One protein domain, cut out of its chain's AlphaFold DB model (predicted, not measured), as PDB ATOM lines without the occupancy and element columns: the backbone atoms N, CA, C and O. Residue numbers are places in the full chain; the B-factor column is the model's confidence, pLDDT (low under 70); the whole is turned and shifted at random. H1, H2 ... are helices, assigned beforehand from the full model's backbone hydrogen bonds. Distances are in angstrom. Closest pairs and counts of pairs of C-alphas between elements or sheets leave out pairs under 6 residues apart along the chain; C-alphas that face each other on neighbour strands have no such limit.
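AT A GLANCE: This is residues 11 to 32 and 53 to 117 of the 125 residues of an uncharacterized protein of Actinobacteria bacterium (UniProt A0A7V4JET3). Four helices follow one another along an elongated, loose body, each meeting the next, with the longest, H3, running along much of its length. At one end of H3 the short H2 and then H1 form a small head, while at the other end the long link of residues 84 to 99 turns the chain back into H4, whose later part, residues 106 to 110, meets H3 along residues 73 to 78 in a V that opens toward this link. The printed part has 87 residues with four named helices, in the order H1, H2, H3, H4, and no named strand; the class is all helix. The whole is loose, with a radius of gyration of the C-alphas of 15.6 A, and the C-alphas span 45 by 25 by 20 A.

HOW THE PARTS SIT: The longest helix is H3, residues 66 to 83. H4, residues 100 to 112, touches it with residues 106 to 110 alone, and H3 takes part with residues 73 to 78 alone. The closest C-alphas of the two are those of Pro 74 and Leu 110, 6.6 A apart. They run opposite ways at a steep tilt of 46 degrees. H2, residues 54 to 60, and H3 only just touch, with 3 pairs of C-alphas within 8 A, and on H3 residues 66 to 69 alone take part. Their closest C-alphas are those of Ile 54 and Arg 66, 5.6 A apart. They run the same way at a steep tilt of 35.1 degrees, only just past shallow. H1, residues 13 to 21, touches H2, with the C-alphas of Ala 20 and Gln 55 closest at 5.2 A. They run opposite ways at a steep tilt of 52 degrees. The helix packing is mostly crossed, with 0 of these 3 pairs at a shallow tilt. H1 is apart from H3 and H4, and H2 is apart from H4. Each O i to N i+4 pair is within hydrogen-bond range in H1 and H4, against 2 of 3 in H2 and 13 of 14 in H3.

IN THESE COORDINATES: H3 measures 25.6 A from first to last C-alpha, and C-alpha 66 stands at (34.441, 80.837, 63.198). H4 measures 18.6 A and ends with C-alpha 112 at (38.461, 89.421, 50.357). H1 measures 12.2 A and begins with C-alpha 13 at (27.007, 88.976, 71.998). H2 measures 9.7 A.

THE WHOLE: The two C-alphas farthest apart are those of Glu 22 and Arg 90, at 46.7 A. Residues 33 to 52 are cut out and not printed, and C-alphas 32 and 53 are 16.3 A apart across the cut. The link from H1 to H2 is the link across the cut; the link from H2 to H3 is tight, with 5 residues, and that from H3 to H4 is long, with 16. The mean pLDDT of the printed part is 93.7, and no printed residue is under 70.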
ATOM      1  N   ALA A  11      24.480  82.866  74.935       90.25
ATOM      2  CA  ALA A  11      25.096  83.980  75.644       90.25
ATOM      3  C   ALA A  11      24.931  85.294  74.845       90.25
ATOM      4  O   ALA A  11      24.977  85.266  73.609       90.25
ATOM      5  N   PRO A  12      24.760  86.449  75.515       94.19
ATOM      6  CA  PRO A  12      24.750  87.751  74.858       94.19
ATOM      7  C   PRO A  12      26.017  87.983  74.028       94.19
ATOM      8  O   PRO A  12      27.117  87.567  74.399       94.19
ATOM      9  N   LYS A  13      25.885  88.703  72.911       94.50
ATOM     10  CA  LYS A  13      27.007  88.976  71.998       94.50
ATOM     11  C   LYS A  13      28.163  89.718  72.684       94.50
ATOM     12  O   LYS A  13      29.320  89.465  72.359       94.50
ATOM     13  N   GLU A  14      27.863  90.593  73.643       95.06
ATOM     14  CA  GLU A  14      28.846  91.331  74.441       95.06
ATOM     15  C   GLU A  14      29.635  90.396  75.365       95.06
ATOM     16  O   GLU A  14      30.846  90.550  75.519       95.06
ATOM     17  N   GLU A  15      28.966  89.398  75.946       94.94
ATOM     18  CA  GLU A  15      29.606  88.388  76.785       94.94
ATOM     19  C   GLU A  15      30.532  87.498  75.951       94.94
ATOM     20  O   GLU A  15      31.688  87.302  76.318       94.94
ATOM     21  N   ILE A  16      30.071  87.040  74.782       94.00
ATOM     22  CA  ILE A  16      30.892  86.259  73.845       94.00
ATOM     23  C   ILE A  16      32.141  87.050  73.435       94.00
ATOM     24  O   ILE A  16      33.249  86.514  73.477       94.00
ATOM     25  N   ALA A  17      31.983  88.327  73.074       93.19
ATOM     26  CA  ALA A  17      33.099  89.184  72.683       93.19
ATOM     27  C   ALA A  17      34.110  89.370  73.827       93.19
ATOM     28  O   ALA A  17      35.318  89.270  73.602       93.19
ATOM     29  N   LYS A  18      33.630  89.579  75.060       94.69
ATOM     30  CA  LYS A  18      34.482  89.663  76.254       94.69
ATOM     31  C   LYS A  18      35.260  88.366  76.478       94.69
ATOM     32  O   LYS A  18      36.479  88.404  76.616       94.69
ATOM     33  N   LEU A  19      34.580  87.222  76.474       94.56
ATOM     34  CA  LEU A  19      35.204  85.915  76.695       94.56
ATOM     35  C   LEU A  19      36.234  85.572  75.608       94.56
ATOM     36  O   LEU A  19      37.282  85.008  75.917       94.56
ATOM     37  N   ALA A  20      35.964  85.938  74.352       94.00
ATOM     38  CA  ALA A  20      36.914  85.790  73.254       94.00
ATOM     39  C   ALA A  20      38.153  86.680  73.453       94.00
ATOM     40  O   ALA A  20      39.280  86.199  73.328       94.00
ATOM     41  N   ALA A  21      37.958  87.957  73.806       93.75
ATOM     42  CA  ALA A  21      39.041  88.911  74.051       93.75
ATOM     43  C   ALA A  21      39.936  88.507  75.236       93.75
ATOM     44  O   ALA A  21      41.149  88.677  75.174       93.75
ATOM     45  N   GLU A  22      39.351  87.919  76.283       95.88
ATOM     46  CA  GLU A  22      40.070  87.353  77.434       95.88
ATOM     47  C   GLU A  22      40.757  86.008  77.120       95.88
ATOM     48  O   GLU A  22      41.406  85.432  77.990       95.88
ATOM     49  N   GLY A  23      40.595  85.464  75.907       93.44
ATOM     50  CA  GLY A  23      41.128  84.152  75.521       93.44
ATOM     51  C   GLY A  23      40.445  82.971  76.217       93.44
ATOM     52  O   GLY A  23      40.931  81.845  76.144       93.44
ATOM     53  N   ARG A  24      39.310  83.202  76.887       95.25
ATOM     54  CA  ARG A  24      38.536  82.171  77.600       95.25
ATOM     55  C   ARG A  24      37.701  81.311  76.661       95.25
ATOM     56  O   ARG A  24      37.353  80.188  77.015       95.25
ATOM     57  N   ILE A  25      37.388  81.837  75.479       92.12
ATOM     58  CA  ILE A  25      36.874  81.064  74.352       92.12
ATOM     59  C   ILE A  25      37.846  81.240  73.193       92.12
ATOM     60  O   ILE A  25      38.188  82.358  72.809       92.12
ATOM     61  N   VAL A  26      38.271  80.115  72.633       90.69
ATOM     62  CA  VAL A  26      39.121  80.037  71.447       90.69
ATOM     63  C   VAL A  26      38.454  79.121  70.433       90.69
ATOM     64  O   VAL A  26      37.808  78.143  70.808       90.69
ATOM     65  N   ASP A  27      38.615  79.418  69.148       87.81
ATOM     66  CA  ASP A  27      38.251  78.489  68.088       87.81
ATOM     67  C   ASP A  27      39.299  78.491  66.962       87.81
ATOM     68  O   ASP A  27      39.576  79.472  66.281       87.81
ATOM     69  N   GLU A  28      39.896  77.329  66.720       82.56
ATOM     70  CA  GLU A  28      40.860  77.138  65.633       82.56
ATOM     71  C   GLU A  28      40.489  75.919  64.800       82.56
ATOM     72  O   GLU A  28      39.917  74.946  65.305       82.56
ATOM     73  N   GLY A  29      40.666  76.019  63.486       86.06
ATOM     74  CA  GLY A  29      40.323  74.940  62.573       86.06
ATOM     75  C   GLY A  29      40.239  75.386  61.125       86.06
ATOM     76  O   GLY A  29      40.273  76.575  60.806       86.06
ATOM     77  N   ALA A  30      40.139  74.392  60.253       92.50
ATOM     78  CA  ALA A  30      40.116  74.565  58.814       92.50
ATOM     79  C   ALA A  30      39.082  73.632  58.186       92.50
ATOM     80  O   ALA A  30      38.833  72.541  58.702       92.50
ATOM     81  N   TYR A  31      38.530  74.043  57.051       91.81
ATOM     82  CA  TYR A  31      37.867  73.126  56.128       91.81
ATOM     83  C   TYR A  31      38.927  72.567  55.183       91.81
ATOM     84  O   TYR A  31      39.701  73.340  54.611       91.81
ATOM     85  N   ILE A  32      38.993  71.242  55.056       94.94
ATOM     86  CA  ILE A  32      40.040  70.550  54.301       94.94
ATOM     87  C   ILE A  32      39.393  69.773  53.163       94.94
ATOM     88  O   ILE A  32      38.438  69.032  53.384       94.94
ATOM     89  N   ASN A  53      39.478  83.427  63.445       94.50
ATOM     90  CA  ASN A  53      39.128  82.950  64.785       94.50
ATOM     91  C   ASN A  53      38.111  83.878  65.472       94.50
ATOM     92  O   ASN A  53      37.852  84.991  65.016       94.50
ATOM     93  N   ILE A  54      37.559  83.442  66.597       94.88
ATOM     94  CA  ILE A  54      36.480  84.102  67.330       94.88
ATOM     95  C   ILE A  54      36.891  85.485  67.820       94.88
ATOM     96  O   ILE A  54      36.071  86.402  67.803       94.88
ATOM     97  N   GLN A  55      38.165  85.686  68.166       93.56
ATOM     98  CA  GLN A  55      38.689  87.004  68.517       93.56
ATOM     99  C   GLN A  55      38.531  87.977  67.353       93.56
ATOM    100  O   GLN A  55      38.067  89.100  67.539       93.56
ATOM    101  N   LYS A  56      38.886  87.552  66.136       94.31
ATOM    102  CA  LYS A  56      38.751  88.402  64.956       94.31
ATOM    103  C   LYS A  56      37.301  88.517  64.497       94.31
ATOM    104  O   LYS A  56      36.853  89.613  64.172       94.31
ATOM    105  N   VAL A  57      36.564  87.409  64.486       94.75
ATOM    106  CA  VAL A  57      35.167  87.365  64.046       94.75
ATOM    107  C   VAL A  57      34.298  88.266  64.912       94.75
ATOM    108  O   VAL A  57      33.548  89.057  64.358       94.75
ATOM    109  N   THR A  58      34.420  88.224  66.240       93.75
ATOM    110  CA  THR A  58      33.581  89.047  67.134       93.75
ATOM    111  C   THR A  58      33.841  90.552  66.997       93.75
ATOM    112  O   THR A  58      32.933  91.340  67.246       93.75
ATOM    113  N   GLN A  59      35.032  90.963  66.533       93.19
ATOM    114  CA  GLN A  59      35.327  92.358  66.163       93.19
ATOM    115  C   GLN A  59      34.625  92.789  64.868       93.19
ATOM    116  O   GLN A  59      34.335  93.968  64.687       93.19
ATOM    117  N   MET A  60      34.396  91.851  63.946       93.06
ATOM    118  CA  MET A  60      33.772  92.108  62.644       93.06
ATOM    119  C   MET A  60      32.248  91.969  62.708       93.06
ATOM    120  O   MET A  60      31.520  92.771  62.132       93.06
ATOM    121  N   VAL A  61      31.777  90.937  63.406       93.00
ATOM    122  CA  VAL A  61      30.376  90.543  63.548       93.00
ATOM    123  C   VAL A  61      30.145  90.114  65.003       93.00
ATOM    124  O   VAL A  61      30.408  88.963  65.365       93.00
ATOM    125  N   PRO A  62      29.668  91.026  65.870       89.94
ATOM    126  CA  PRO A  62      29.440  90.725  67.278       89.94
ATOM    127  C   PRO A  62      28.520  89.515  67.486       89.94
ATOM    128  O   PRO A  62      27.421  89.458  66.937       89.94
ATOM    129  N   GLY A  63      28.968  88.560  68.306       87.62
ATOM    130  CA  GLY A  63      28.234  87.327  68.623       87.62
ATOM    131  C   GLY A  63      28.424  86.177  67.627       87.62
ATOM    132  O   GLY A  63      27.925  85.081  67.873       87.62
ATOM    133  N   ALA A  64      29.152  86.383  66.527       92.19
ATOM    134  CA  ALA A  64      29.526  85.299  65.626       92.19
ATOM    135  C   ALA A  64      30.758  84.526  66.134       92.19
ATOM    136  O   ALA A  64      31.536  85.008  66.956       92.19
ATOM    137  N   ASN A  65      30.942  83.316  65.606       92.44
ATOM    138  CA  ASN A  65      32.118  82.471  65.816       92.44
ATOM    139  C   ASN A  65      32.682  82.028  64.456       92.44
ATOM    140  O   ASN A  65      32.093  82.326  63.412       92.44
ATOM    141  N   ARG A  66      33.807  81.306  64.441       93.25
ATOM    142  CA  ARG A  66      34.441  80.837  63.198       93.25
ATOM    143  C   ARG A  66      33.486  80.042  62.313       93.25
ATOM    144  O   ARG A  66      33.528  80.185  61.095       93.25
ATOM    145  N   ILE A  67      32.640  79.201  62.909       92.12
ATOM    146  CA  ILE A  67      31.718  78.327  62.174       92.12
ATOM    147  C   ILE A  67      30.615  79.148  61.512       92.12
ATOM    148  O   ILE A  67      30.399  79.022  60.310       92.12
ATOM    149  N   SER A  68      29.934  80.014  62.266       93.19
ATOM    150  CA  SER A  68      28.871  80.847  61.703       93.19
ATOM    151  C   SER A  68      29.425  81.839  60.687       93.19
ATOM    152  O   SER A  68      28.828  82.011  59.630       93.19
ATOM    153  N   TYR A  69      30.603  82.415  60.924       94.81
ATOM    154  CA  TYR A  69      31.265  83.274  59.946       94.81
ATOM    155  C   TYR A  69      31.656  82.510  58.674       94.81
ATOM    156  O   TYR A  69      31.369  82.964  57.564       94.81
ATOM    157  N   GLY A  70      32.283  81.340  58.837       94.25
ATOM    158  CA  GLY A  70      32.750  80.479  57.753       94.25
ATOM    159  C   GLY A  70      31.628  79.915  56.886       94.25
ATOM    160  O   GLY A  70      31.872  79.647  55.717       94.25
ATOM    161  N   THR A  71      30.408  79.795  57.418       93.56
ATOM    162  CA  THR A  71      29.222  79.340  56.675       93.56
ATOM    163  C   THR A  71      28.404  80.505  56.110       93.56
ATOM    164  O   THR A  71      28.048  80.505  54.932       93.56
ATOM    165  N   SER A  72      28.118  81.527  56.922       95.81
ATOM    166  CA  SER A  72      27.220  82.623  56.537       95.81
ATOM    167  C   SER A  72      27.855  83.599  55.552       95.81
ATOM    168  O   SER A  72      27.150  84.138  54.704       95.81
ATOM    169  N   THR A  73      29.172  83.812  55.615       96.06
ATOM    170  CA  THR A  73      29.882  84.672  54.652       96.06
ATOM    171  C   THR A  73      29.785  84.124  53.221       96.06
ATOM    172  O   THR A  73      29.350  84.869  52.339       96.06
ATOM    173  N   PRO A  74      30.093  82.833  52.958       95.31
ATOM    174  CA  PRO A  74      29.858  82.251  51.642       95.31
ATOM    175  C   PRO A  74      28.406  82.342  51.174       95.31
ATOM    176  O   PRO A  74      28.174  82.642  50.000       95.31
ATOM    177  N   ALA A  75      27.437  82.124  52.068       95.94
ATOM    178  CA  ALA A  75      26.020  82.237  51.730       95.94
ATOM    179  C   ALA A  75      25.628  83.676  51.353       95.94
ATOM    180  O   ALA A  75      24.938  83.880  50.358       95.94
ATOM    181  N   ALA A  76      26.105  84.676  52.099       97.12
ATOM    182  CA  ALA A  76      25.830  86.085  51.835       97.12
ATOM    183  C   ALA A  76      26.418  86.552  50.493       97.12
ATOM    184  O   ALA A  76      25.732  87.231  49.731       97.12
ATOM    185  N   ILE A  77      27.651  86.151  50.167       97.12
ATOM    186  CA  ILE A  77      28.271  86.452  48.865       97.12
ATOM    187  C   ILE A  77      27.463  85.811  47.731       97.12
ATOM    188  O   ILE A  77      27.161  86.469  46.737       97.12
ATOM    189  N   TYR A  78      27.069  84.545  47.895       95.25
ATOM    190  CA  TYR A  78      26.273  83.833  46.893       95.25
ATOM    191  C   TYR A  78      24.896  84.481  46.693       95.25
ATOM    192  O   TYR A  78      24.446  84.653  45.563       95.25
ATOM    193  N   ALA A  79      24.240  84.899  47.780       95.81
ATOM    194  CA  ALA A  79      22.997  85.660  47.718       95.81
ATOM    195  C   ALA A  79      23.186  86.995  46.980       95.81
ATOM    196  O   ALA A  79      22.345  87.360  46.164       95.81
ATOM    197  N   GLY A  80      24.311  87.682  47.196       97.06
ATOM    198  CA  GLY A  80      24.683  88.876  46.436       97.06
ATOM    199  C   GLY A  80      24.737  88.619  44.929       97.06
ATOM    200  O   GLY A  80      24.150  89.382  44.169       97.06
ATOM    201  N   TYR A  81      25.336  87.503  44.506       96.56
ATOM    202  CA  TYR A  81      25.429  87.137  43.087       96.56
ATOM    203  C   TYR A  81      24.070  86.843  42.441       96.56
ATOM    204  O   TYR A  81      23.895  87.036  41.239       96.56
ATOM    205  N   LEU A  82      23.105  86.350  43.221       94.88
ATOM    206  CA  LEU A  82      21.730  86.183  42.751       94.88
ATOM    207  C   LEU A  82      21.031  87.539  42.593       94.88
ATOM    208  O   LEU A  82      20.262  87.730  41.654       94.88
ATOM    209  N   LEU A  83      21.289  88.478  43.508       96.69
ATOM    210  CA  LEU A  83      20.668  89.804  43.507       96.69
ATOM    211  C   LEU A  83      21.234  90.726  42.420       96.69
ATOM    212  O   LEU A  83      20.481  91.504  41.840       96.69
ATOM    213  N   ASP A  84      22.538  90.652  42.145       96.62
ATOM    214  CA  ASP A  84      23.215  91.509  41.163       96.62
ATOM    215  C   ASP A  84      23.213  90.941  39.731       96.62
ATOM    216  O   ASP A  84      23.678  91.600  38.799       96.62
ATOM    217  N   GLY A  85      22.658  89.740  39.541       95.88
ATOM    218  CA  GLY A  85      22.564  89.078  38.243       95.88
ATOM    219  C   GLY A  85      23.857  88.406  37.777       95.88
ATOM    220  O   GLY A  85      23.923  87.971  36.631       95.88
ATOM    221  N   THR A  86      24.875  88.272  38.634       96.56
ATOM    222  CA  THR A  86      26.061  87.447  38.346       96.56
ATOM    223  C   THR A  86      25.681  85.974  38.152       96.56
ATOM    224  O   THR A  86      26.266  85.285  37.315       96.56
ATOM    225  N   ILE A  87      24.688  85.485  38.902       95.56
ATOM    226  CA  ILE A  87      24.057  84.174  38.710       95.56
ATOM    227  C   ILE A  87      22.635  84.407  38.198       95.56
ATOM    228  O   ILE A  87      21.788  84.940  38.910       95.56
ATOM    229  N   VAL A  88      22.365  83.976  36.964       93.69
ATOM    230  CA  VAL A  88      21.051  84.135  36.302       93.69
ATOM    231  C   VAL A  88      20.294  82.820  36.143       93.69
ATOM    232  O   VAL A  88      19.109  82.806  35.803       93.69
ATOM    233  N   GLN A  89      20.988  81.700  36.339       91.50
ATOM    234  CA  GLN A  89      20.437  80.369  36.167       91.50
ATOM    235  C   GLN A  89      19.328  80.124  37.206       91.50
ATOM    236  O   GLN A  89      19.454  80.470  38.380       91.50
ATOM    237  N   ARG A  90      18.218  79.529  36.762       89.19
ATOM    238  CA  ARG A  90      17.041  79.247  37.598       89.19
ATOM    239  C   ARG A  90      17.053  77.800  38.090       89.19
ATOM    240  O   ARG A  90      17.604  76.925  37.432       89.19
ATOM    241  N   GLY A  91      16.352  77.550  39.196       89.69
ATOM    242  CA  GLY A  91      16.195  76.217  39.780       89.69
ATOM    243  C   GLY A  91      17.163  75.948  40.932       89.69
ATOM    244  O   GLY A  91      17.758  76.870  41.487       89.69
ATOM    245  N   VAL A  92      17.285  74.676  41.314       90.25
ATOM    246  CA  VAL A  92      18.212  74.234  42.364       90.25
ATOM    247  C   VAL A  92      19.565  73.967  41.721       90.25
ATOM    248  O   VAL A  92      19.700  73.038  40.927       90.25
ATOM    249  N   LEU A  93      20.553  74.795  42.052       87.69
ATOM    250  CA  LEU A  93      21.878  74.732  41.451       87.69
ATOM    251  C   LEU A  93      22.939  74.595  42.534       87.69
ATOM    252  O   LEU A  93      23.012  75.453  43.418       87.69
ATOM    253  N   PRO A  94      23.768  73.545  42.470       89.56
ATOM    254  CA  PRO A  94      24.930  73.458  43.328       89.56
ATOM    255  C   PRO A  94      26.010  74.442  42.829       89.56
ATOM    256  O   PRO A  94      26.061  74.731  41.625       89.56
ATOM    257  N   PRO A  95      26.902  74.944  43.703       87.44
ATOM    258  CA  PRO A  95      27.988  75.843  43.304       87.44
ATOM    259  C   PRO A  95      28.865  75.296  42.165       87.44
ATOM    260  O   PRO A  95      29.376  76.060  41.351       87.44
ATOM    261  N   GLU A  96      29.022  73.975  42.075       89.88
ATOM    262  CA  GLU A  96      29.779  73.263  41.043       89.88
ATOM    263  C   GLU A  96      29.152  73.386  39.649       89.88
ATOM    264  O   GLU A  96      29.870  73.294  38.653       89.88
ATOM    265  N   GLY A  97      27.839  73.625  39.581       90.44
ATOM    266  CA  GLY A  97      27.092  73.831  38.339       90.44
ATOM    267  C   GLY A  97      27.231  75.238  37.754       90.44
ATOM    268  O   GLY A  97      26.731  75.490  36.661       90.44
ATOM    269  N   LEU A  98      27.898  76.159  38.458       92.94
ATOM    270  CA  LEU A  98      28.137  77.515  37.975       92.94
ATOM    271  C   LEU A  98      29.286  77.579  36.965       92.94
ATOM    272  O   LEU A  98      30.275  76.831  37.033       92.94
ATOM    273  N   ASP A  99      29.207  78.578  36.087       94.25
ATOM    274  CA  ASP A  99      30.282  78.895  35.156       94.25
ATOM    275  C   ASP A  99      31.608  79.088  35.891       94.25
ATOM    276  O   ASP A  99      31.692  79.678  36.973       94.25
ATOM    277  N   ARG A 100      32.692  78.605  35.273       95.44
ATOM    278  CA  ARG A 100      34.035  78.665  35.867       95.44
ATOM    279  C   ARG A 100      34.419  80.087  36.284       95.44
ATOM    280  O   ARG A 100      35.043  80.254  37.327       95.44
ATOM    281  N   ALA A 101      34.049  81.094  35.494       96.44
ATOM    282  CA  ALA A 101      34.335  82.493  35.802       96.44
ATOM    283  C   ALA A 101      33.650  82.951  37.102       96.44
ATOM    284  O   ALA A 101      34.303  83.558  37.950       96.44
ATOM    285  N   VAL A 102      32.381  82.584  37.302       96.62
ATOM    286  CA  VAL A 102      31.624  82.892  38.525       96.62
ATOM    287  C   VAL A 102      32.235  82.177  39.729       96.62
ATOM    288  O   VAL A 102      32.460  82.801  40.762       96.62
ATOM    289  N   ARG A 103      32.599  80.895  39.584       95.69
ATOM    290  CA  ARG A 103      33.260  80.129  40.657       95.69
ATOM    291  C   ARG A 103      34.601  80.733  41.073       95.69
ATOM    292  O   ARG A 103      34.900  80.804  42.260       95.69
ATOM    293  N   LEU A 104      35.409  81.188  40.114       95.75
ATOM    294  CA  LEU A 104      36.680  81.854  40.411       95.75
ATOM    295  C   LEU A 104      36.460  83.193  41.120       95.75
ATOM    296  O   LEU A 104      37.118  83.459  42.122       95.75
ATOM    297  N   LYS A 105      35.502  84.000  40.647       96.56
ATOM    298  CA  LYS A 105      35.133  85.258  41.305       96.56
ATOM    299  C   LYS A 105      34.675  85.017  42.748       96.56
ATOM    300  O   LYS A 105      35.127  85.712  43.651       96.56
ATOM    301  N   TYR A 106      33.857  83.987  42.963       95.69
ATOM    302  CA  TYR A 106      33.361  83.603  44.281       95.69
ATOM    303  C   TYR A 106      34.504  83.301  45.253       95.69
ATOM    304  O   TYR A 106      34.542  83.839  46.356       95.69
ATOM    305  N   VAL A 107      35.489  82.508  44.822       95.06
ATOM    306  CA  VAL A 107      36.684  82.208  45.624       95.06
ATOM    307  C   VAL A 107      37.473  83.475  45.968       95.06
ATOM    308  O   VAL A 107      37.943  83.609  47.098       95.06
ATOM    309  N   GLU A 108      37.612  84.419  45.036       96.88
ATOM    310  CA  GLU A 108      38.285  85.694  45.311       96.88
ATOM    311  C   GLU A 108      37.507  86.576  46.295       96.88
ATOM    312  O   GLU A 108      38.110  87.186  47.180       96.88
ATOM    313  N   ASP A 109      36.178  86.608  46.210       97.56
ATOM    314  CA  ASP A 109      35.350  87.356  47.159       97.56
ATOM    315  C   ASP A 109      35.403  86.738  48.567       97.56
ATOM    316  O   ASP A 109      35.482  87.474  49.552       97.56
ATOM    317  N   LEU A 110      35.479  85.405  48.689       96.38
ATOM    318  CA  LEU A 110      35.710  84.737  49.978       96.38
ATOM    319  C   LEU A 110      37.051  85.144  50.599       96.38
ATOM    320  O   LEU A 110      37.117  85.440  51.794       96.38
ATOM    321  N   LYS A 111      38.118  85.210  49.790       96.38
ATOM    322  CA  LYS A 111      39.433  85.686  50.248       96.38
ATOM    323  C   LYS A 111      39.368  87.136  50.721       96.38
ATOM    324  O   LYS A 111      39.904  87.450  51.781       96.38
ATOM    325  N   ARG A 112      38.683  88.012  49.973       96.88
ATOM    326  CA  ARG A 112      38.461  89.421  50.357       96.88
ATOM    327  C   ARG A 112      37.669  89.545  51.656       96.88
ATOM    328  O   ARG A 112      37.940  90.448  52.440       96.88
ATOM    329  N   ALA A 113      36.756  88.613  51.915       95.75
ATOM    330  CA  ALA A 113      36.021  88.511  53.172       95.75
ATOM    331  C   ALA A 113      36.821  87.833  54.306       95.75
ATOM    332  O   ALA A 113      36.275  87.547  55.369       95.75
ATOM    333  N   GLY A 114      38.117  87.571  54.124       94.50
ATOM    334  CA  GLY A 114      39.000  87.078  55.181       94.50
ATOM    335  C   GLY A 114      39.049  85.556  55.336       94.50
ATOM    336  O   GLY A 114      39.658  85.082  56.294       94.50
ATOM    337  N   LEU A 115      38.466  84.776  54.415       95.25
ATOM    338  CA  LEU A 115      38.685  83.328  54.372       95.25
ATOM    339  C   LEU A 115      40.028  83.058  53.687       95.25
ATOM    340  O   LEU A 115      40.164  83.161  52.468       95.25
ATOM    341  N   ARG A 116      41.047  82.702  54.471       94.88
ATOM    342  CA  ARG A 116      42.371  82.387  53.925       94.88
ATOM    343  C   ARG A 116      42.348  81.001  53.295       94.88
ATOM    344  O   ARG A 116      41.976  80.035  53.950       94.88
ATOM    345  N   ILE A 117      42.809  80.892  52.053       94.50
ATOM    346  CA  ILE A 117      42.866  79.624  51.320       94.50
ATOM    347  C   ILE A 117      44.328  79.267  51.055       94.50
ATOM    348  O   ILE A 117      45.074  80.086  50.520       94.50
TER     349      ILE A 117